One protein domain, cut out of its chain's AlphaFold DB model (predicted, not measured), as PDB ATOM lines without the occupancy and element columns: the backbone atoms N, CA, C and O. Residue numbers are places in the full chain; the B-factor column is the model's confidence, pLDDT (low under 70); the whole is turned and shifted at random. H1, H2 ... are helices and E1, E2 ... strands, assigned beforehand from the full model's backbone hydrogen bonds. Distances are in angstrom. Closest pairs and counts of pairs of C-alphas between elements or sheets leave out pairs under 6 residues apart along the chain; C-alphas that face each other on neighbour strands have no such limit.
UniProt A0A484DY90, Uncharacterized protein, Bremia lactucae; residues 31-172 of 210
ATOM      1  N   THR A  31     208.818 187.436 141.962       90.94
ATOM      2  CA  THR A  31     210.093 188.128 142.181       90.94
ATOM      3  C   THR A  31     210.167 189.370 141.302       90.94
ATOM      4  O   THR A  31     210.107 189.287 140.074       90.94
ATOM      5  N   GLU A  32     210.345 190.533 141.924       94.06
ATOM      6  CA  GLU A  32     210.606 191.782 141.208       94.06
ATOM      7  C   GLU A  32     212.099 191.960 140.927       94.06
ATOM      8  O   GLU A  32     212.938 191.753 141.799       94.06
ATOM      9  N   VAL A  33     212.442 192.402 139.724       94.19
ATOM     10  CA  VAL A  33     213.786 192.843 139.353       94.19
ATOM     11  C   VAL A  33     213.700 194.312 138.984       94.19
ATOM     12  O   VAL A  33     213.054 194.660 137.995       94.19
ATOM     13  N   ARG A  34     214.332 195.175 139.778       93.25
ATOM     14  CA  ARG A  34     214.338 196.623 139.569       93.25
ATOM     15  C   ARG A  34     215.654 197.045 138.942       93.25
ATOM     16  O   ARG A  34     216.727 196.738 139.459       93.25
ATOM     17  N   VAL A  35     215.548 197.739 137.821       90.44
ATOM     18  CA  VAL A  35     216.666 198.147 136.976       90.44
ATOM     19  C   VAL A  35     216.616 199.649 136.798       90.44
ATOM     20  O   VAL A  35     215.596 200.174 136.364       90.44
ATOM     21  N   ASN A  36     217.723 200.329 137.064       85.56
ATOM     22  CA  ASN A  36     217.877 201.731 136.708       85.56
ATOM     23  C   ASN A  36     218.797 201.833 135.480       85.56
ATOM     24  O   ASN A  36     219.842 201.188 135.454       85.56
ATOM     25  N   GLY A  37     218.393 202.601 134.463       76.81
ATOM     26  CA  GLY A  37     219.138 202.748 133.206       76.81
ATOM     27  C   GLY A  37     220.552 203.304 133.386       76.81
ATOM     28  O   GLY A  37     221.450 202.915 132.638       76.81
ATOM     29  N   ASP A  38     220.749 204.122 134.422       78.56
ATOM     30  CA  ASP A  38     222.020 204.788 134.722       78.56
ATOM     31  C   ASP A  38     222.840 204.076 135.813       78.56
ATOM     32  O   ASP A  38     223.905 204.554 136.198       78.56
ATOM     33  N   SER A  39     222.358 202.942 136.337       82.19
ATOM     34  CA  SER A  39     223.059 202.181 137.376       82.19
ATOM     35  C   SER A  39     223.776 200.962 136.805       82.19
ATOM     36  O   SER A  39     223.222 200.202 136.012       82.19
ATOM     37  N   ASP A  40     224.978 200.704 137.319       85.69
ATOM     38  CA  ASP A  40     225.734 199.472 137.059       85.69
ATOM     39  C   ASP A  40     225.289 198.299 137.953       85.69
ATOM     40  O   ASP A  40     225.867 197.208 137.923       85.69
ATOM     41  N   THR A  41     224.238 198.511 138.748       89.19
ATOM     42  CA  THR A  41     223.696 197.518 139.672       89.19
ATOM     43  C   THR A  41     222.213 197.261 139.443       89.19
ATOM     44  O   THR A  41     221.479 198.089 138.903       89.19
ATOM     45  N   VAL A  42     221.763 196.094 139.894       91.81
ATOM     46  CA  VAL A  42     220.369 195.663 139.857       91.81
ATOM     47  C   VAL A  42     219.892 195.265 141.249       91.81
ATOM     48  O   VAL A  42     220.658 194.758 142.071       91.81
ATOM     49  N   GLN A  43     218.601 195.459 141.502       92.88
ATOM     50  CA  GLN A  43     217.920 194.873 142.650       92.88
ATOM     51  C   GLN A  43     217.064 193.687 142.192       92.88
ATOM     52  O   GLN A  43     216.293 193.804 141.242       92.88
ATOM     53  N   ILE A  44     217.182 192.551 142.874       90.62
ATOM     54  CA  ILE A  44     216.409 191.330 142.622       90.62
ATOM     55  C   ILE A  44     215.739 190.929 143.936       90.62
ATOM     56  O   ILE A  44     216.403 190.508 144.878       90.62
ATOM     57  N   GLY A  45     214.419 191.078 144.012       88.00
ATOM     58  CA  GLY A  45     213.645 190.902 145.236       88.00
ATOM     59  C   GLY A  45     214.254 191.707 146.399       88.00
ATOM     60  O   GLY A  45     214.432 192.923 146.265       88.00
ATOM     61  N   PRO A  46     214.603 191.055 147.525       83.38
ATOM     62  CA  PRO A  46     215.235 191.725 148.661       83.38
ATOM     63  C   PRO A  46     216.735 192.012 148.457       83.38
ATOM     64  O   PRO A  46     217.303 192.803 149.205       83.38
ATOM     65  N   CYS A  47     217.398 191.395 147.472       84.06
ATOM     66  CA  CYS A  47     218.821 191.604 147.219       84.06
ATOM     67  C   CYS A  47     219.034 192.896 146.416       84.06
ATOM     68  O   CYS A  47     218.606 192.982 145.265       84.06
ATOM     69  N   ALA A  48     219.731 193.879 146.980       86.69
ATOM     70  CA  ALA A  48     220.075 195.129 146.297       86.69
ATOM     71  C   ALA A  48     221.563 195.188 145.911       86.69
ATOM     72  O   ALA A  48     222.365 194.388 146.391       86.69
ATOM     73  N   GLN A  49     221.923 196.160 145.063       87.56
ATOM     74  CA  GLN A  49     223.309 196.478 144.677       87.56
ATOM     75  C   GLN A  49     224.072 195.310 144.028       87.56
ATOM     76  O   GLN A  49     225.291 195.199 144.147       87.56
ATOM     77  N   LEU A  50     223.367 194.426 143.318       87.56
ATOM     78  CA  LEU A  50     224.002 193.309 142.631       87.56
ATOM     79  C   LEU A  50     224.638 193.811 141.329       87.56
ATOM     80  O   LEU A  50     223.925 194.387 140.506       87.56
ATOM     81  N   PRO A  51     225.941 193.596 141.098       89.62
ATOM     82  CA  PRO A  51     226.595 194.069 139.886       89.62
ATOM     83  C   PRO A  51     226.141 193.265 138.665       89.62
ATOM     84  O   PRO A  51     225.955 192.044 138.730       89.62
ATOM     85  N   TYR A  52     225.992 193.941 137.526       89.31
ATOM     86  CA  TYR A  52     225.802 193.255 136.251       89.31
ATOM     87  C   TYR A  52     227.037 192.435 135.864       89.31
ATOM     88  O   TYR A  52     228.172 192.778 136.188       89.31
ATOM     89  N   LEU A  53     226.824 191.360 135.102       87.81
ATOM     90  CA  LEU A  53     227.918 190.708 134.391       87.81
ATOM     91  C   LEU A  53     228.337 191.573 133.204       87.81
ATOM     92  O   LEU A  53     227.534 191.835 132.303       87.81
ATOM     93  N   GLU A  54     229.610 191.955 133.176       82.88
ATOM     94  CA  GLU A  54     230.166 192.804 132.127       82.88
ATOM     95  C   GLU A  54     231.327 192.120 131.407       82.88
ATOM     96  O   GLU A  54     232.225 191.539 132.017       82.88
ATOM     97  N   THR A  55     231.313 192.191 130.076       78.06
ATOM     98  CA  THR A  55     232.461 191.854 129.229       78.06
ATOM     99  C   THR A  55     232.562 192.865 128.090       78.06
ATOM    100  O   THR A  55     231.531 193.373 127.647       78.06
ATOM    101  N   PRO A  56     233.766 193.121 127.540       70.81
ATOM    102  CA  PRO A  56     233.946 194.084 126.445       70.81
ATOM    103  C   PRO A  56     233.099 193.785 125.196       70.81
ATOM    104  O   PRO A  56     232.847 194.670 124.387       70.81
ATOM    105  N   ALA A  57     232.676 192.529 125.022       66.56
ATOM    106  CA  ALA A  57     231.889 192.076 123.880       66.56
ATOM    107  C   ALA A  57     230.368 192.223 124.076       66.56
ATOM    108  O   ALA A  57     229.620 192.069 123.108       66.56
ATOM    109  N   ILE A  58     229.890 192.486 125.296       73.44
ATOM    110  CA  ILE A  58     228.459 192.638 125.560       73.44
ATOM    111  C   ILE A  58     227.997 194.029 125.153       73.44
ATOM    112  O   ILE A  58     228.470 195.050 125.651       73.44
ATOM    113  N   ARG A  59     227.013 194.074 124.255       71.56
ATOM    114  CA  ARG A  59     226.314 195.321 123.947       71.56
ATOM    115  C   ARG A  59     225.365 195.637 125.099       71.56
ATOM    116  O   ARG A  59     224.725 194.730 125.628       71.56
ATOM    117  N   LYS A  60     225.153 196.926 125.396       68.31
ATOM    118  CA  LYS A  60     224.126 197.386 126.362       68.31
ATOM    119  C   LYS A  60     222.741 196.746 126.126       68.31
ATOM    120  O   LYS A  60     221.974 196.587 127.067       68.31
ATOM    121  N   LYS A  61     222.457 196.313 124.889       68.81
ATOM    122  CA  LYS A  61     221.208 195.661 124.460       68.81
ATOM    123  C   LYS A  61     221.048 194.193 124.891       68.81
ATOM    124  O   LYS A  61     219.937 193.678 124.779       68.81
ATOM    125  N   ASP A  62     222.091 193.526 125.394       85.12
ATOM    126  CA  ASP A  62     222.048 192.121 125.845       85.12
ATOM    127  C   ASP A  62     221.634 191.996 127.324       85.12
ATOM    128  O   ASP A  62     222.286 191.335 128.135       85.12
ATOM    129  N   PHE A  63     220.517 192.635 127.679       90.75
ATOM    130  CA  PHE A  63     220.037 192.801 129.055       90.75
ATOM    131  C   PHE A  63     219.984 191.497 129.876       90.75
ATOM    132  O   PHE A  63     220.563 191.417 130.958       90.75
ATOM    133  N   PHE A  64     219.351 190.439 129.354       93.25
ATOM    134  CA  PHE A  64     219.238 189.170 130.087       93.25
ATOM    135  C   PHE A  64     220.602 188.522 130.362       93.25
ATOM    136  O   PHE A  64     220.794 187.933 131.420       93.25
ATOM    137  N   ARG A  65     221.580 188.678 129.458       91.75
ATOM    138  CA  ARG A  65     222.940 188.164 129.681       91.75
ATOM    139  C   ARG A  65     223.653 188.925 130.787       91.75
ATOM    140  O   ARG A  65     224.269 188.283 131.631       91.75
ATOM    141  N   ARG A  66     223.510 190.253 130.835       91.56
ATOM    142  CA  ARG A  66     224.038 191.083 131.934       91.56
ATOM    143  C   ARG A  66     223.456 190.668 133.288       91.56
ATOM    144  O   ARG A  66     224.170 190.674 134.283       91.56
ATOM    145  N   LEU A  67     222.192 190.232 133.326       92.69
ATOM    146  CA  LEU A  67     221.578 189.656 134.531       92.69
ATOM    147  C   LEU A  67     222.068 188.245 134.892       92.69
ATOM    148  O   LEU A  67     221.725 187.732 135.955       92.69
ATOM    149  N   GLY A  68     222.840 187.589 134.029       92.50
ATOM    150  CA  GLY A  68     223.180 186.183 134.210       92.50
ATOM    151  C   GLY A  68     222.013 185.238 133.919       92.50
ATOM    152  O   GLY A  68     221.973 184.143 134.465       92.50
ATOM    153  N   LEU A  69     221.047 185.642 133.090       94.56
ATOM    154  CA  LEU A  69     219.861 184.851 132.764       94.56
ATOM    155  C   LEU A  69     219.937 184.253 131.363       94.56
ATOM    156  O   LEU A  69     220.208 184.939 130.371       94.56
ATOM    157  N   VAL A  70     219.592 182.973 131.271       92.62
ATOM    158  CA  VAL A  70     219.345 182.283 130.010       92.62
ATOM    159  C   VAL A  70     217.840 182.164 129.870       92.62
ATOM    160  O   VAL A  70     217.191 181.429 130.609       92.62
ATOM    161  N   VAL A  71     217.279 182.900 128.915       92.81
ATOM    162  CA  VAL A  71     215.831 182.930 128.687       92.81
ATOM    163  C   VAL A  71     215.479 182.442 127.290       92.81
ATOM    164  O   VAL A  71     216.178 182.741 126.311       92.81
ATOM    165  N   LYS A  72     214.361 181.724 127.186       91.62
ATOM    166  CA  LYS A  72     213.770 181.280 125.919       91.62
ATOM    167  C   LYS A  72     212.343 181.792 125.793       91.62
ATOM    168  O   LYS A  72     211.719 182.168 126.775       91.62
ATOM    169  N   THR A  73     211.854 181.834 124.556       90.12
ATOM    170  CA  THR A  73     210.414 181.981 124.317       90.12
ATOM    171  C   THR A  73     209.804 180.583 124.356       90.12
ATOM    172  O   THR A  73     210.258 179.726 123.601       90.12
ATOM    173  N   ARG A  74     208.829 180.356 125.234       86.56
ATOM    174  CA  ARG A  74     207.977 179.160 125.283       86.56
ATOM    175  C   ARG A  74     206.593 179.553 124.772       86.56
ATOM    176  O   ARG A  74     206.169 180.678 124.998       86.56
ATOM    177  N   GLY A  75     205.910 178.662 124.067       82.94
ATOM    178  CA  GLY A  75     204.560 178.908 123.558       82.94
ATOM    179  C   GLY A  75     204.394 178.449 122.115       82.94
ATOM    180  O   GLY A  75     205.275 177.796 121.554       82.94
ATOM    181  N   SER A  76     203.258 178.789 121.517       75.06
ATOM    182  CA  SER A  76     202.888 178.377 120.167       75.06
ATOM    183  C   SER A  76     202.520 179.581 119.315       75.06
ATOM    184  O   SER A  76     201.681 180.406 119.673       75.06
ATOM    185  N   ARG A  77     203.121 179.644 118.124       75.31
ATOM    186  CA  ARG A  77     202.775 180.651 117.117       75.31
ATOM    187  C   ARG A  77     201.343 180.474 116.603       75.31
ATOM    188  O   ARG A  77     200.734 181.463 116.214       75.31
ATOM    189  N   ILE A  78     200.824 179.243 116.617       76.81
ATOM    190  CA  ILE A  78     199.478 178.906 116.134       76.81
ATOM    191  C   ILE A  78     198.427 179.503 117.068       76.81
ATOM    192  O   ILE A  78     197.538 180.217 116.620       76.81
ATOM    193  N   THR A  79     198.580 179.289 118.375       76.25
ATOM    194  CA  THR A  79     197.671 179.837 119.393       76.25
ATOM    195  C   THR A  79     198.015 181.274 119.783       76.25
ATOM    196  O   THR A  79     197.425 181.816 120.713       76.25
ATOM    197  N   GLN A  80     199.002 181.879 119.109       78.44
ATOM    198  CA  GLN A  80     199.554 183.200 119.412       78.44
ATOM    199  C   GLN A  80     199.946 183.374 120.889       78.44
ATOM    200  O   GLN A  80     199.929 184.488 121.411       78.44
ATOM    201  N   ASN A  81     200.340 182.279 121.546       81.88
ATOM    202  CA  ASN A  81     200.833 182.298 122.914       81.88
ATOM    203  C   ASN A  81     202.366 182.328 122.914       81.88
ATOM    204  O   ASN A  81     203.020 181.545 122.224       81.88
ATOM    205  N   ALA A  82     202.939 183.241 123.688       84.19
ATOM    206  CA  ALA A  82     204.372 183.358 123.881       84.19
ATOM    207  C   ALA A  82     204.682 183.916 125.271       84.19
ATOM    208  O   ALA A  82     204.221 184.993 125.646       84.19
ATOM    209  N   GLU A  83     205.544 183.207 125.981       88.31
ATOM    210  CA  GLU A  83     206.032 183.545 127.308       88.31
ATOM    211  C   GLU A  83     207.558 183.524 127.302       88.31
ATOM    212  O   GLU A  83     208.192 182.730 126.599       88.31
ATOM    213  N   VAL A  84     208.175 184.403 128.085       91.62
ATOM    214  CA  VAL A  84     209.629 184.410 128.268       91.62
ATOM    215  C   VAL A  84     209.952 183.678 129.558       91.62
ATOM    216  O   VAL A  84     209.590 184.149 130.628       91.62
ATOM    217  N   VAL A  85     210.648 182.551 129.451       91.94
ATOM    218  CA  VAL A  85     210.909 181.639 130.573       91.94
ATOM    219  C   VAL A  85     212.404 181.559 130.849       91.94
ATOM    220  O   VAL A  85     213.204 181.479 129.906       91.94
ATOM    221  N   ILE A  86     212.788 181.562 132.126       93.06
ATOM    222  CA  ILE A  86     214.157 181.274 132.564       93.06
ATOM    223  C   ILE A  86     214.418 179.781 132.381       93.06
ATOM    224  O   ILE A  86     213.750 178.947 132.984       93.06
ATOM    225  N   VAL A  87     215.408 179.432 131.564       91.31
ATOM    226  CA  VAL A  87     215.772 178.029 131.307       91.31
ATOM    227  C   VAL A  87     217.084 177.629 131.967       91.31
ATOM    228  O   VAL A  87     217.282 176.457 132.261       91.31
ATOM    229  N   ASP A  88     217.976 178.585 132.212       91.25
ATOM    230  CA  ASP A  88     219.238 178.366 132.919       91.25
ATOM    231  C   ASP A  88     219.841 179.721 133.340       91.25
ATOM    232  O   ASP A  88     219.267 180.786 133.085       91.25
ATOM    233  N   PHE A  89     221.023 179.689 133.947       89.75
ATOM    234  CA  PHE A  89     221.787 180.867 134.336       89.75
ATOM    235  C   PHE A  89     223.121 180.930 133.595       89.75
ATOM    236  O   PHE A  89     223.738 179.913 133.279       89.75
ATOM    237  N   TYR A  90     223.569 182.148 133.320       90.12
ATOM    238  CA  TYR A  90     224.919 182.408 132.855       90.12
ATOM    239  C   TYR A  90     225.838 182.723 134.033       90.12
ATOM    240  O   TYR A  90     225.495 183.488 134.936       90.12
ATOM    241  N   ARG A  91     227.054 182.195 133.943       87.25
ATOM    242  CA  ARG A  91     228.197 182.547 134.781       87.25
ATOM    243  C   ARG A  91     229.315 183.110 133.912       87.25
ATOM    244  O   ARG A  91     229.313 182.929 132.690       87.25
ATOM    245  N   LEU A  92     230.265 183.783 134.541       86.19
ATOM    246  CA  LEU A  92     231.440 184.326 133.883       86.19
ATOM    247  C   LEU A  92     232.683 183.518 134.271       86.19
ATOM    248  O   LEU A  92     233.079 183.488 135.435       86.19
ATOM    249  N   ASP A  93     233.294 182.877 133.279       85.00
ATOM    250  CA  ASP A  93     234.613 182.248 133.376       85.00
ATOM    251  C   ASP A  93     235.634 183.152 132.670       85.00
ATOM    252  O   ASP A  93     235.674 183.254 131.435       85.00
ATOM    253  N   GLY A  94     236.398 183.909 133.462       83.94
ATOM    254  CA  GLY A  94     237.265 184.973 132.963       83.94
ATOM    255  C   GLY A  94     236.474 186.040 132.200       83.94
ATOM    256  O   GLY A  94     235.786 186.858 132.796       83.94
ATOM    257  N   LYS A  95     236.575 186.040 130.864       84.31
ATOM    258  CA  LYS A  95     235.856 186.975 129.969       84.31
ATOM    259  C   LYS A  95     234.739 186.309 129.159       84.31
ATOM    260  O   LYS A  95     234.205 186.924 128.235       84.31
ATOM    261  N   ARG A  96     234.409 185.045 129.442       84.56
ATOM    262  CA  ARG A  96     233.453 184.257 128.654       84.56
ATOM    263  C   ARG A  96     232.196 183.960 129.455       84.56
ATOM    264  O   ARG A  96     232.265 183.564 130.613       84.56
ATOM    265  N   PHE A  97     231.053 184.107 128.793       86.12
ATOM    266  CA  PHE A  97     229.772 183.647 129.311       86.12
ATOM    267  C   PHE A  97     229.665 182.143 129.131       86.12
ATOM    268  O   PHE A  97     229.797 181.640 128.015       86.12
ATOM    269  N   VAL A  98     229.381 181.446 130.221       87.12
ATOM    270  CA  VAL A  98     229.233 179.997 130.236       87.12
ATOM    271  C   VAL A  98     227.902 179.651 130.887       87.12
ATOM    272  O   VAL A  98     227.504 180.272 131.873       87.12
ATOM    273  N   LEU A  99     227.176 178.704 130.294       84.94
ATOM    274  CA  LEU A  99     225.943 178.186 130.886       84.94
ATOM    275  C   LEU A  99     226.286 177.431 132.166       84.94
ATOM    276  O   LEU A  99     227.201 176.605 132.154       84.94
ATOM    277  N   ARG A 100     225.524 177.666 133.234       78.81
ATOM    278  CA  ARG A 100     225.693 176.993 134.527       78.81
ATOM    279  C   ARG A 100     225.778 175.474 134.369       78.81
ATOM    280  O   ARG A 100     226.642 174.857 134.986       78.81
ATOM    281  N   ASN A 101     224.927 174.889 133.526       71.69
ATOM    282  CA  ASN A 101     224.851 173.439 133.353       71.69
ATOM    283  C   ASN A 101     225.965 172.855 132.454       71.69
ATOM    284  O   ASN A 101     226.208 171.656 132.498       71.69
ATOM    285  N   HIS A 102     226.656 173.662 131.634       64.50
ATOM    286  CA  HIS A 102     227.686 173.164 130.698       64.50
ATOM    287  C   HIS A 102     229.033 172.883 131.386       64.50
ATOM    288  O   HIS A 102     229.924 172.257 130.817       64.50
ATOM    289  N   THR A 103     229.211 173.373 132.608       53.41
ATOM    290  CA  THR A 103     230.469 173.270 133.355       53.41
ATOM    291  C   THR A 103     230.296 172.803 134.790       53.41
ATOM    292  O   THR A 103     231.251 172.796 135.570       53.41
ATOM    293  N   GLN A 104     229.089 172.376 135.152       54.28
ATOM    294  CA  GLN A 104     228.926 171.542 136.326       54.28
ATOM    295  C   GLN A 104     229.603 170.203 136.029       54.28
ATOM    296  O   GLN A 104     229.100 169.386 135.265       54.28
ATOM    297  N   GLY A 105     230.784 170.002 136.617       54.53
ATOM    298  CA  GLY A 105     231.333 168.664 136.790       54.53
ATOM    299  C   GLY A 105     230.385 167.794 137.634       54.53
ATOM    300  O   GLY A 105     229.307 168.242 138.031       54.53
ATOM    301  N   PRO A 106     230.780 166.564 137.991       54.91
ATOM    302  CA  PRO A 106     229.917 165.638 138.733       54.91
ATOM    303  C   PRO A 106     229.441 166.170 140.102       54.91
ATOM    304  O   PRO A 106     228.477 165.651 140.653       54.91
ATOM    305  N   GLN A 107     230.082 167.215 140.645       57.12
ATOM    306  CA  GLN A 107     229.647 167.919 141.853       57.12
ATOM    307  C   GLN A 107     229.199 169.362 141.537       57.12
ATOM    308  O   GLN A 107     230.012 170.161 141.057       57.12
ATOM    309  N   PRO A 108     227.951 169.752 141.876       57.47
ATOM    310  CA  PRO A 108     227.411 171.097 141.637       57.47
ATOM    311  C   PRO A 108     228.188 172.240 142.311       57.47
ATOM    312  O   PRO A 108     228.062 173.398 141.905       57.47
ATOM    313  N   THR A 109     228.962 171.917 143.350       62.16
ATOM    314  CA  THR A 109     229.744 172.840 144.185       62.16
ATOM    315  C   THR A 109     231.105 173.202 143.597       62.16
ATOM    316  O   THR A 109     231.665 174.222 143.982       62.16
ATOM    317  N   ASN A 110     231.627 172.429 142.641       61.72
ATOM    318  CA  ASN A 110     233.010 172.566 142.157       61.72
ATOM    319  C   ASN A 110     233.166 173.602 141.036       61.72
ATOM    320  O   ASN A 110     234.088 173.528 140.229       61.72
ATOM    321  N   TRP A 111     232.241 174.554 140.941       67.44
ATOM    322  CA  TRP A 111     232.322 175.574 139.910       67.44
ATOM    323  C   TRP A 111     233.293 176.695 140.285       67.44
ATOM    324  O   TRP A 111     233.228 177.248 141.383       67.44
ATOM    325  N   HIS A 112     234.101 177.099 139.306       68.12
ATOM    326  CA  HIS A 112     234.994 178.248 139.380       68.12
ATOM    327  C   HIS A 112     234.533 179.334 138.401       68.12
ATOM    328  O   HIS A 112     234.308 179.060 137.228       68.12
ATOM    329  N   GLY A 113     234.375 180.567 138.884       74.06
ATOM    330  CA  GLY A 113     233.945 181.713 138.078       74.06
ATOM    331  C   GLY A 113     232.978 182.627 138.827       74.06
ATOM    332  O   GLY A 113     232.502 182.299 139.914       74.06
ATOM    333  N   LEU A 114     232.663 183.775 138.233       83.62
ATOM    334  CA  LEU A 114     231.748 184.752 138.817       83.62
ATOM    335  C   LEU A 114     230.297 184.386 138.471       83.62
ATOM    336  O   LEU A 114     229.941 184.225 137.302       83.62
ATOM    337  N   LYS A 115     229.448 184.241 139.489       86.19
ATOM    338  CA  LYS A 115     228.004 184.040 139.302       86.19
ATOM    339  C   LYS A 115     227.353 185.338 138.829       86.19
ATOM    340  O   LYS A 115     227.717 186.412 139.299       86.19
ATOM    341  N   GLY A 116     226.375 185.238 137.932       85.56
ATOM    342  CA  GLY A 116     225.554 186.393 137.574       85.56
ATOM    343  C   GLY A 116     224.622 186.822 138.710       85.56
ATOM    344  O   GLY A 116     224.324 186.008 139.589       85.56
ATOM    345  N   PRO A 117     224.121 188.069 138.694       89.75
ATOM    346  CA  PRO A 117     223.317 188.613 139.789       89.75
ATOM    347  C   PRO A 117     222.035 187.804 140.041       89.75
ATOM    348  O   PRO A 117     221.661 187.593 141.194       89.75
ATOM    349  N   ALA A 118     221.403 187.272 138.988       90.31
ATOM    350  CA  ALA A 118     220.224 186.420 139.123       90.31
ATOM    351  C   ALA A 118     220.494 185.126 139.902       90.31
ATOM    352  O   ALA A 118     219.678 184.725 140.730       90.31
ATOM    353  N   GLU A 119     221.643 184.493 139.663       87.69
ATOM    354  CA  GLU A 119     222.034 183.287 140.389       87.69
ATOM    355  C   GLU A 119     222.518 183.622 141.805       87.69
ATOM    356  O   GLU A 119     222.182 182.917 142.750       87.69
ATOM    357  N   ALA A 120     223.288 184.703 141.965       84.88
ATOM    358  CA  ALA A 120     223.856 185.110 143.247       84.88
ATOM    359  C   ALA A 120     222.784 185.466 144.289       84.88
ATOM    360  O   ALA A 120     222.960 185.168 145.467       84.88
ATOM    361  N   CYS A 121     221.668 186.065 143.864       84.12
ATOM    362  CA  CYS A 121     220.575 186.420 144.770       84.12
ATOM    363  C   CYS A 121     219.672 185.239 145.161       84.12
ATOM    364  O   CYS A 121     218.943 185.325 146.144       84.12
ATOM    365  N   CYS A 122     219.639 184.151 144.381       82.31
ATOM    366  CA  CYS A 122     218.686 183.038 144.565       82.31
ATOM    367  C   CYS A 122     217.188 183.448 144.508       82.31
ATOM    368  O   CYS A 122     216.290 182.652 144.811       82.31
ATOM    369  N   GLY A 123     216.903 184.693 144.105       83.06
ATOM    370  CA  GLY A 123     215.559 185.256 143.972       83.06
ATOM    371  C   GLY A 123     214.831 184.809 142.702       83.06
ATOM    372  O   GLY A 123     213.602 184.776 142.695       83.06
ATOM    373  N   LEU A 124     215.555 184.400 141.662       89.81
ATOM    374  CA  LEU A 124     214.997 183.870 140.414       89.81
ATOM    375  C   LEU A 124     215.320 182.382 140.278       89.81
ATOM    376  O   LEU A 124     216.372 181.927 140.733       89.81
ATOM    377  N   ARG A 125     214.428 181.623 139.643       89.12
ATOM    378  CA  ARG A 125     214.568 180.181 139.424       89.12
ATOM    379  C   ARG A 125     214.353 179.817 137.960       89.12
ATOM    380  O   ARG A 125     213.672 180.511 137.210       89.12
ATOM    381  N   THR A 126     214.939 178.693 137.554       88.12
ATOM    382  CA  THR A 126     214.573 178.039 136.294       88.12
ATOM    383  C   THR A 126     213.083 177.692 136.333       88.12
ATOM    384  O   THR A 126     212.603 177.192 137.346       88.12
ATOM    385  N   GLY A 127     212.370 177.972 135.246       87.50
ATOM    386  CA  GLY A 127     210.918 177.834 135.146       87.50
ATOM    387  C   GLY A 127     210.154 179.139 135.372       87.50
ATOM    388  O   GLY A 127     209.032 179.252 134.887       87.50
ATOM    389  N   ASP A 128     210.755 180.150 136.011       90.62
ATOM    390  CA  ASP A 128     210.070 181.430 136.210       90.62
ATOM    391  C   ASP A 128     209.793 182.107 134.862       90.62
ATOM    392  O   ASP A 128     210.652 182.180 133.973       90.62
ATOM    393  N   THR A 129     208.581 182.631 134.723       92.00
ATOM    394  CA  THR A 129     208.091 183.320 133.535       92.00
ATOM    395  C   THR A 129     208.078 184.824 133.775       92.00
ATOM    396  O   THR A 129     207.742 185.311 134.856       92.00
ATOM    397  N   LEU A 130     208.485 185.605 132.774       93.69
ATOM    398  CA  LEU A 130     208.349 187.053 132.837       93.69
ATOM    399  C   LEU A 130     206.873 187.406 132.650       93.69
ATOM    400  O   LEU A 130     206.334 187.278 131.554       93.69
ATOM    401  N   TYR A 131     206.253 187.889 133.719       91.62
ATOM    402  CA  TYR A 131     204.825 188.161 133.781       91.62
ATOM    403  C   TYR A 131     204.492 189.613 133.420       91.62
ATOM    404  O   TYR A 131     203.574 189.871 132.636       91.62
ATOM    405  N   ALA A 132     205.262 190.581 133.933       92.25
ATOM    406  CA  ALA A 132     204.998 192.004 133.709       92.25
ATOM    407  C   ALA A 132     206.266 192.870 133.622       92.25
ATOM    408  O   ALA A 132     207.319 192.528 134.160       92.25
ATOM    409  N   ILE A 133     206.136 194.029 132.967       93.06
ATOM    410  CA  ILE A 133     207.122 195.119 132.934       93.06
ATOM    411  C   ILE A 133     206.420 196.406 133.366       93.06
ATOM    412  O   ILE A 133     205.429 196.790 132.744       93.06
ATOM    413  N   ASN A 134     206.922 197.084 134.400       91.38
ATOM    414  CA  ASN A 134     206.301 198.266 135.016       91.38
ATOM    415  C   ASN A 134     204.806 198.036 135.287       91.38
ATOM    416  O   ASN A 134     203.959 198.838 134.894       91.38
ATOM    417  N   HIS A 135     204.486 196.883 135.883       85.31
ATOM    418  CA  HIS A 135     203.122 196.435 136.197       85.31
ATOM    419  C   HIS A 135     202.207 196.187 134.982       85.31
ATOM    420  O   HIS A 135     201.030 195.885 135.151       85.31
ATOM    421  N   ARG A 136     202.725 196.266 133.749       88.06
ATOM    422  CA  ARG A 136     201.983 195.912 132.531       88.06
ATOM    423  C   ARG A 136     202.306 194.490 132.111       88.06
ATOM    424  O   ARG A 136     203.476 194.164 131.903       88.06
ATOM    425  N   LEU A 137     201.268 193.678 131.936       88.75
ATOM    426  CA  LEU A 137     201.403 192.288 131.513       88.75
ATOM    427  C   LEU A 137     202.138 192.176 130.174       88.75
ATOM    428  O   LEU A 137     201.895 192.947 129.241       88.75
ATOM    429  N   VAL A 138     203.036 191.198 130.081       87.44
ATOM    430  CA  VAL A 138     203.785 190.884 128.855       87.44
ATOM    431  C   VAL A 138     203.433 189.517 128.276       87.44
ATOM    432  O   VAL A 138     204.237 188.920 127.563       87.44
ATOM    433  N   MET A 139     202.201 189.068 128.520       80.75
ATOM    434  CA  MET A 139     201.636 187.864 127.913       80.75
ATOM    435  C   MET A 139     201.686 187.946 126.382       80.75
ATOM    436  O   MET A 139     201.529 189.022 125.795       80.75
ATOM    437  N   ASN A 140     201.884 186.798 125.737       85.44
ATOM    438  CA  ASN A 140     201.924 186.651 124.280       85.44
ATOM    439  C   ASN A 140     203.032 187.473 123.600       85.44
ATOM    440  O   ASN A 140     202.901 187.898 122.448       85.44
ATOM    441  N   LYS A 141     204.154 187.694 124.296       87.00
ATOM    442  CA  LYS A 141     205.327 188.389 123.753       87.00
ATOM    443  C   LYS A 141     206.536 187.472 123.692       87.00
ATOM    444  O   LYS A 141     206.965 186.874 124.672       87.00
ATOM    445  N   SER A 142     207.168 187.443 122.523       89.12
ATOM    446  CA  SER A 142     208.452 186.767 122.345       89.12
ATOM    447  C   SER A 142     209.581 187.480 123.093       89.12
ATOM    448  O   SER A 142     209.554 188.698 123.300       89.12
ATOM    449  N   ARG A 143     210.662 186.743 123.375       91.06
ATOM    450  CA  ARG A 143     211.904 187.283 123.957       91.06
ATOM    451  C   ARG A 143     212.400 188.534 123.228       91.06
ATOM    452  O   ARG A 143     212.843 189.478 123.869       91.06
ATOM    453  N   GLY A 144     212.332 188.556 121.894       90.19
ATOM    454  CA  GLY A 144     212.792 189.697 121.094       90.19
ATOM    455  C   GLY A 144     211.895 190.934 121.217       90.19
ATOM    456  O   GLY A 144     212.393 192.058 121.209       90.19
ATOM    457  N   GLN A 145     210.578 190.756 121.344       90.75
ATOM    458  CA  GLN A 145     209.647 191.863 121.597       90.75
ATOM    459  C   GLN A 145     209.835 192.430 123.005       90.75
ATOM    460  O   GLN A 145     209.956 193.643 123.157       90.75
ATOM    461  N   VAL A 146     209.939 191.551 124.003       92.31
ATOM    462  CA  VAL A 146     210.230 191.916 125.394       92.31
ATOM    463  C   VAL A 146     211.546 192.685 125.492       92.31
ATOM    464  O   VAL A 146     211.579 193.770 126.061       92.31
ATOM    465  N   LEU A 147     212.620 192.185 124.876       91.69
ATOM    466  CA  LEU A 147     213.931 192.833 124.932       91.69
ATOM    467  C   LEU A 147     213.914 194.232 124.298       91.69
ATOM    468  O   LEU A 147     214.507 195.159 124.841       91.69
ATOM    469  N   ARG A 148     213.204 194.411 123.176       91.06
ATOM    470  CA  ARG A 148     213.011 195.739 122.569       91.06
ATOM    471  C   ARG A 148     212.250 196.684 123.493       91.06
ATOM    472  O   ARG A 148     212.618 197.849 123.578       91.06
ATOM    473  N   GLN A 149     211.222 196.190 124.182       91.19
ATOM    474  CA  GLN A 149     210.461 196.982 125.148       91.19
ATOM    475  C   GLN A 149     211.338 197.404 126.334       91.19
ATOM    476  O   GLN A 149     211.339 198.581 126.675       91.19
ATOM    477  N   ILE A 150     212.119 196.485 126.912       91.12
ATOM    478  CA  ILE A 150     213.059 196.788 128.003       91.12
ATOM    479  C   ILE A 150     214.081 197.829 127.548       91.12
ATOM    480  O   ILE A 150     214.214 198.865 128.187       91.12
ATOM    481  N   ASN A 151     214.745 197.601 126.413       89.62
ATOM    482  CA  ASN A 151     215.748 198.534 125.898       89.62
ATOM    483  C   ASN A 151     215.140 199.911 125.601       89.62
ATOM    484  O   ASN A 151     215.724 200.915 125.971       89.62
ATOM    485  N   SER A 152     213.931 199.975 125.031       88.75
ATOM    486  CA  SER A 152     213.248 201.256 124.819       88.75
ATOM    487  C   SER A 152     212.924 201.985 126.122       88.75
ATOM    488  O   SER A 152     212.832 203.206 126.095       88.75
ATOM    489  N   LEU A 153     212.665 201.271 127.217       88.44
ATOM    490  CA  LEU A 153     212.422 201.887 128.519       88.44
ATOM    491  C   LEU A 153     213.734 202.358 129.156       88.44
ATOM    492  O   LEU A 153     213.751 203.432 129.742       88.44
ATOM    493  N   LEU A 154     214.822 201.598 128.987       85.94
ATOM    494  CA  LEU A 154     216.158 201.978 129.459       85.94
ATOM    495  C   LEU A 154     216.675 203.216 128.717       85.94
ATOM    496  O   LEU A 154     217.151 204.152 129.345       85.94
ATOM    497  N   ASP A 155     216.523 203.241 127.392       83.81
ATOM    498  CA  ASP A 155     217.000 204.330 126.534       83.81
ATOM    499  C   ASP A 155     216.205 205.636 126.739       83.81
ATOM    500  O   ASP A 155     216.707 206.714 126.437       83.81
ATOM    501  N   LYS A 156     214.960 205.558 127.236       78.44
ATOM    502  CA  LYS A 156     214.105 206.734 127.481       78.44
ATOM    503  C   LYS A 156     214.509 207.548 128.711       78.44
ATOM    504  O   LYS A 156     214.009 208.657 128.840       78.44
ATOM    505  N   GLY A 157     215.405 207.031 129.555       62.19
ATOM    506  CA  GLY A 157     216.247 207.842 130.443       62.19
ATOM    507  C   GLY A 157     215.533 208.841 131.356       62.19
ATOM    508  O   GLY A 157     216.097 209.888 131.643       62.19
ATOM    509  N   ASP A 158     214.317 208.549 131.824       62.38
ATOM    510  CA  ASP A 158     213.554 209.478 132.677       62.38
ATOM    511  C   ASP A 158     213.884 209.303 134.178       62.38
ATOM    512  O   ASP A 158     213.093 209.637 135.056       62.38
ATOM    513  N   GLY A 159     215.013 208.652 134.497       63.78
ATOM    514  CA  GLY A 159     215.438 208.300 135.862       63.78
ATOM    515  C   GLY A 159     214.575 207.244 136.575       63.78
ATOM    516  O   GLY A 159     214.930 206.777 137.658       63.78
ATOM    517  N   ALA A 160     213.449 206.838 135.983       76.94
ATOM    518  CA  ALA A 160     212.529 205.871 136.567       76.94
ATOM    519  C   ALA A 160     213.062 204.432 136.463       76.94
ATOM    520  O   ALA A 160     213.431 203.955 135.387       76.94
ATOM    521  N   ALA A 161     213.038 203.708 137.585       85.38
ATOM    522  CA  ALA A 161     213.400 202.298 137.608       85.38
ATOM    523  C   ALA A 161     212.385 201.453 136.819       85.38
ATOM    524  O   ALA A 161     211.171 201.571 136.991       85.38
ATOM    525  N   ILE A 162     212.891 200.550 135.982       91.44
ATOM    526  CA  ILE A 162     212.098 199.523 135.316       91.44
ATOM    527  C   ILE A 162     211.923 198.357 136.276       91.44
ATOM    528  O   ILE A 162     212.905 197.823 136.791       91.44
ATOM    529  N   VAL A 163     210.685 197.919 136.470       92.75
ATOM    530  CA  VAL A 163     210.346 196.774 137.316       92.75
ATOM    531  C   VAL A 163     209.935 195.605 136.430       92.75
ATOM    532  O   VAL A 163     208.908 195.656 135.754       92.75
ATOM    533  N   LEU A 164     210.729 194.540 136.423       94.38
ATOM    534  CA  LEU A 164     210.397 193.276 135.773       94.38
ATOM    535  C   LEU A 164     209.832 192.324 136.816       94.38
ATOM    536  O   LEU A 164     210.488 192.023 137.807       94.38
ATOM    537  N   THR A 165     208.622 191.841 136.594       94.12
ATOM    538  CA  THR A 165     207.968 190.887 137.483       94.12
ATOM    539  C   THR A 165     208.096 189.489 136.909       94.12
ATOM    540  O   THR A 165     207.565 189.216 135.832       94.12
ATOM    541  N   TRP A 166     208.775 188.613 137.637       93.31
ATOM    542  CA  TRP A 166     208.885 187.194 137.330       93.31
ATOM    543  C   TRP A 166     207.933 186.407 138.214       93.31
ATOM    544  O   TRP A 166     207.803 186.712 139.400       93.31
ATOM    545  N   LYS A 167     207.278 185.407 137.639       90.12
ATOM    546  CA  LYS A 167     206.329 184.545 138.328       90.12
ATOM    547  C   LYS A 167     206.761 183.097 138.162       90.12
ATOM    548  O   LYS A 167     207.034 182.663 137.047       90.12
ATOM    549  N   HIS A 168     206.807 182.354 139.257       83.56
ATOM    550  CA  HIS A 168     206.862 180.905 139.172       83.56
ATOM    551  C   HIS A 168     205.439 180.398 138.983       83.56
ATOM    552  O   HIS A 168     204.617 180.524 139.885       83.56
ATOM    553  N   THR A 169     205.143 179.863 137.807       65.19
ATOM    554  CA  THR A 169     203.963 179.027 137.605       65.19
ATOM    555  C   THR A 169     204.442 177.593 137.720       65.19
ATOM    556  O   THR A 169     205.312 177.202 136.935       65.19
ATOM    557  N   GLU A 170     203.922 176.836 138.691       56.88
ATOM    558  CA  GLU A 170     204.103 175.381 138.698       56.88
ATOM    559  C   GLU A 170     203.757 174.852 137.304       56.88
ATOM    560  O   GLU A 170     202.875 175.398 136.629       56.88
ATOM    561  N   GLU A 171     204.516 173.865 136.826       49.59
ATOM    562  CA  GLU A 171     204.204 173.200 135.569       49.59
ATOM    563  C   GLU A 171     202.753 172.725 135.639       49.59
ATOM    564  O   GLU A 171     202.446 171.714 136.261       49.59
ATOM    565  N   ILE A 172     201.849 173.441 134.972       44.16
ATOM    566  CA  ILE A 172     200.683 172.784 134.413       44.16
ATOM    567  C   ILE A 172     201.319 171.781 133.461       44.16
ATOM    568  O   ILE A 172     201.957 172.195 132.480       44.16
TER     569      ILE A 172
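What this domain is: This is residues 31 to 172 of the 210 residues of an uncharacterized protein of Bremia lactucae (UniProt A0A484DY90). A strongly twisted five-stranded sheet and a smaller sheet built on the long strand E5 come together where E7 meets E5, and helix H3 packs on both, along E8 and E7 of the larger sheet and standing up from the smaller. The short H1 packs on the smaller sheet near the middle of the domain, and the short H2 lies between E2 and E3 of the larger sheet and the smaller one. The printed part has 142 residues, with three named helices and eight named strands in the order E1 E2 E3 H1 E4 E5 E6 H2 E7 H3 E8. The sheets, E3 E2 E1 E8 E7 and E4 E5 E6, are antiparallel and the class is mixed. The whole is compact, with a radius of gyration of the C-alphas of 15.0 A and spans of 40, 38 and 29 A.

Where its parts are: E1, residues 31 to 35, begins at C-alpha 31 (210.093, 188.128, 142.181). E2 is residues 41 to 44, E3 47 to 51 and H1 63 to 66. E4, residues 69 to 76, is 22.1 A long. E5, residues 81 to 93, is 35.4 A long and begins at C-alpha 81 (200.833, 182.298, 122.914). E6 is residues 96 to 99, H2 117 to 121 and E7 129 to 133. H3, residues 143 to 155, is 18.0 A long. E8, residues 162 to 167, is 16.3 A long and ends at C-alpha 167 (206.329, 184.545, 138.328).

How they stand to each other: E1, E2 and E3 form a meander, each strand the antiparallel neighbour of the one before, with N 34 and O 43 at 2.8 A and N 42 and O 50 at 2.8 A. E8 is neighbour to E1, N 33 to O 164 2.8 A, and to E7, N 131 to O 165 2.8 A. H3 on one face of this sheet makes two layers, at a height over the sheet of 10.4 A, with Leu 153 and Ile 162 the closest C-alphas of H3 and E8, 7.2 A apart. H2 is on the same face and only grazes the other sheet. That sheet is a second meander, E4 E5 E6, with N 74 and O 83 at 2.8 A and N 91 and O 98 at 2.9 A. The closest C-alphas of E5 and E7 are those of Val 85 and Thr 129, 4.4 A. H1 is on this sheet, on the same face as H3. H1 and H3 are close but not clearly touching, with the C-alphas of Phe 63 and Leu 147 7.4 A apart. In H2 and H3 every O i to N i+4 pair is within hydrogen-bond range; H1 is too short for one.

The domain as a whole: The two farthest C-alphas, of Pro 106 and Asp 158, are 47.2 A apart. The printed part has no cut. The links E3 to H1 and E6 to H2 are long. Mean pLDDT of the printed part is 83.1, with residues 57, 60 to 61, 102 to 112, 157 to 159 and 169 to 172 under 70.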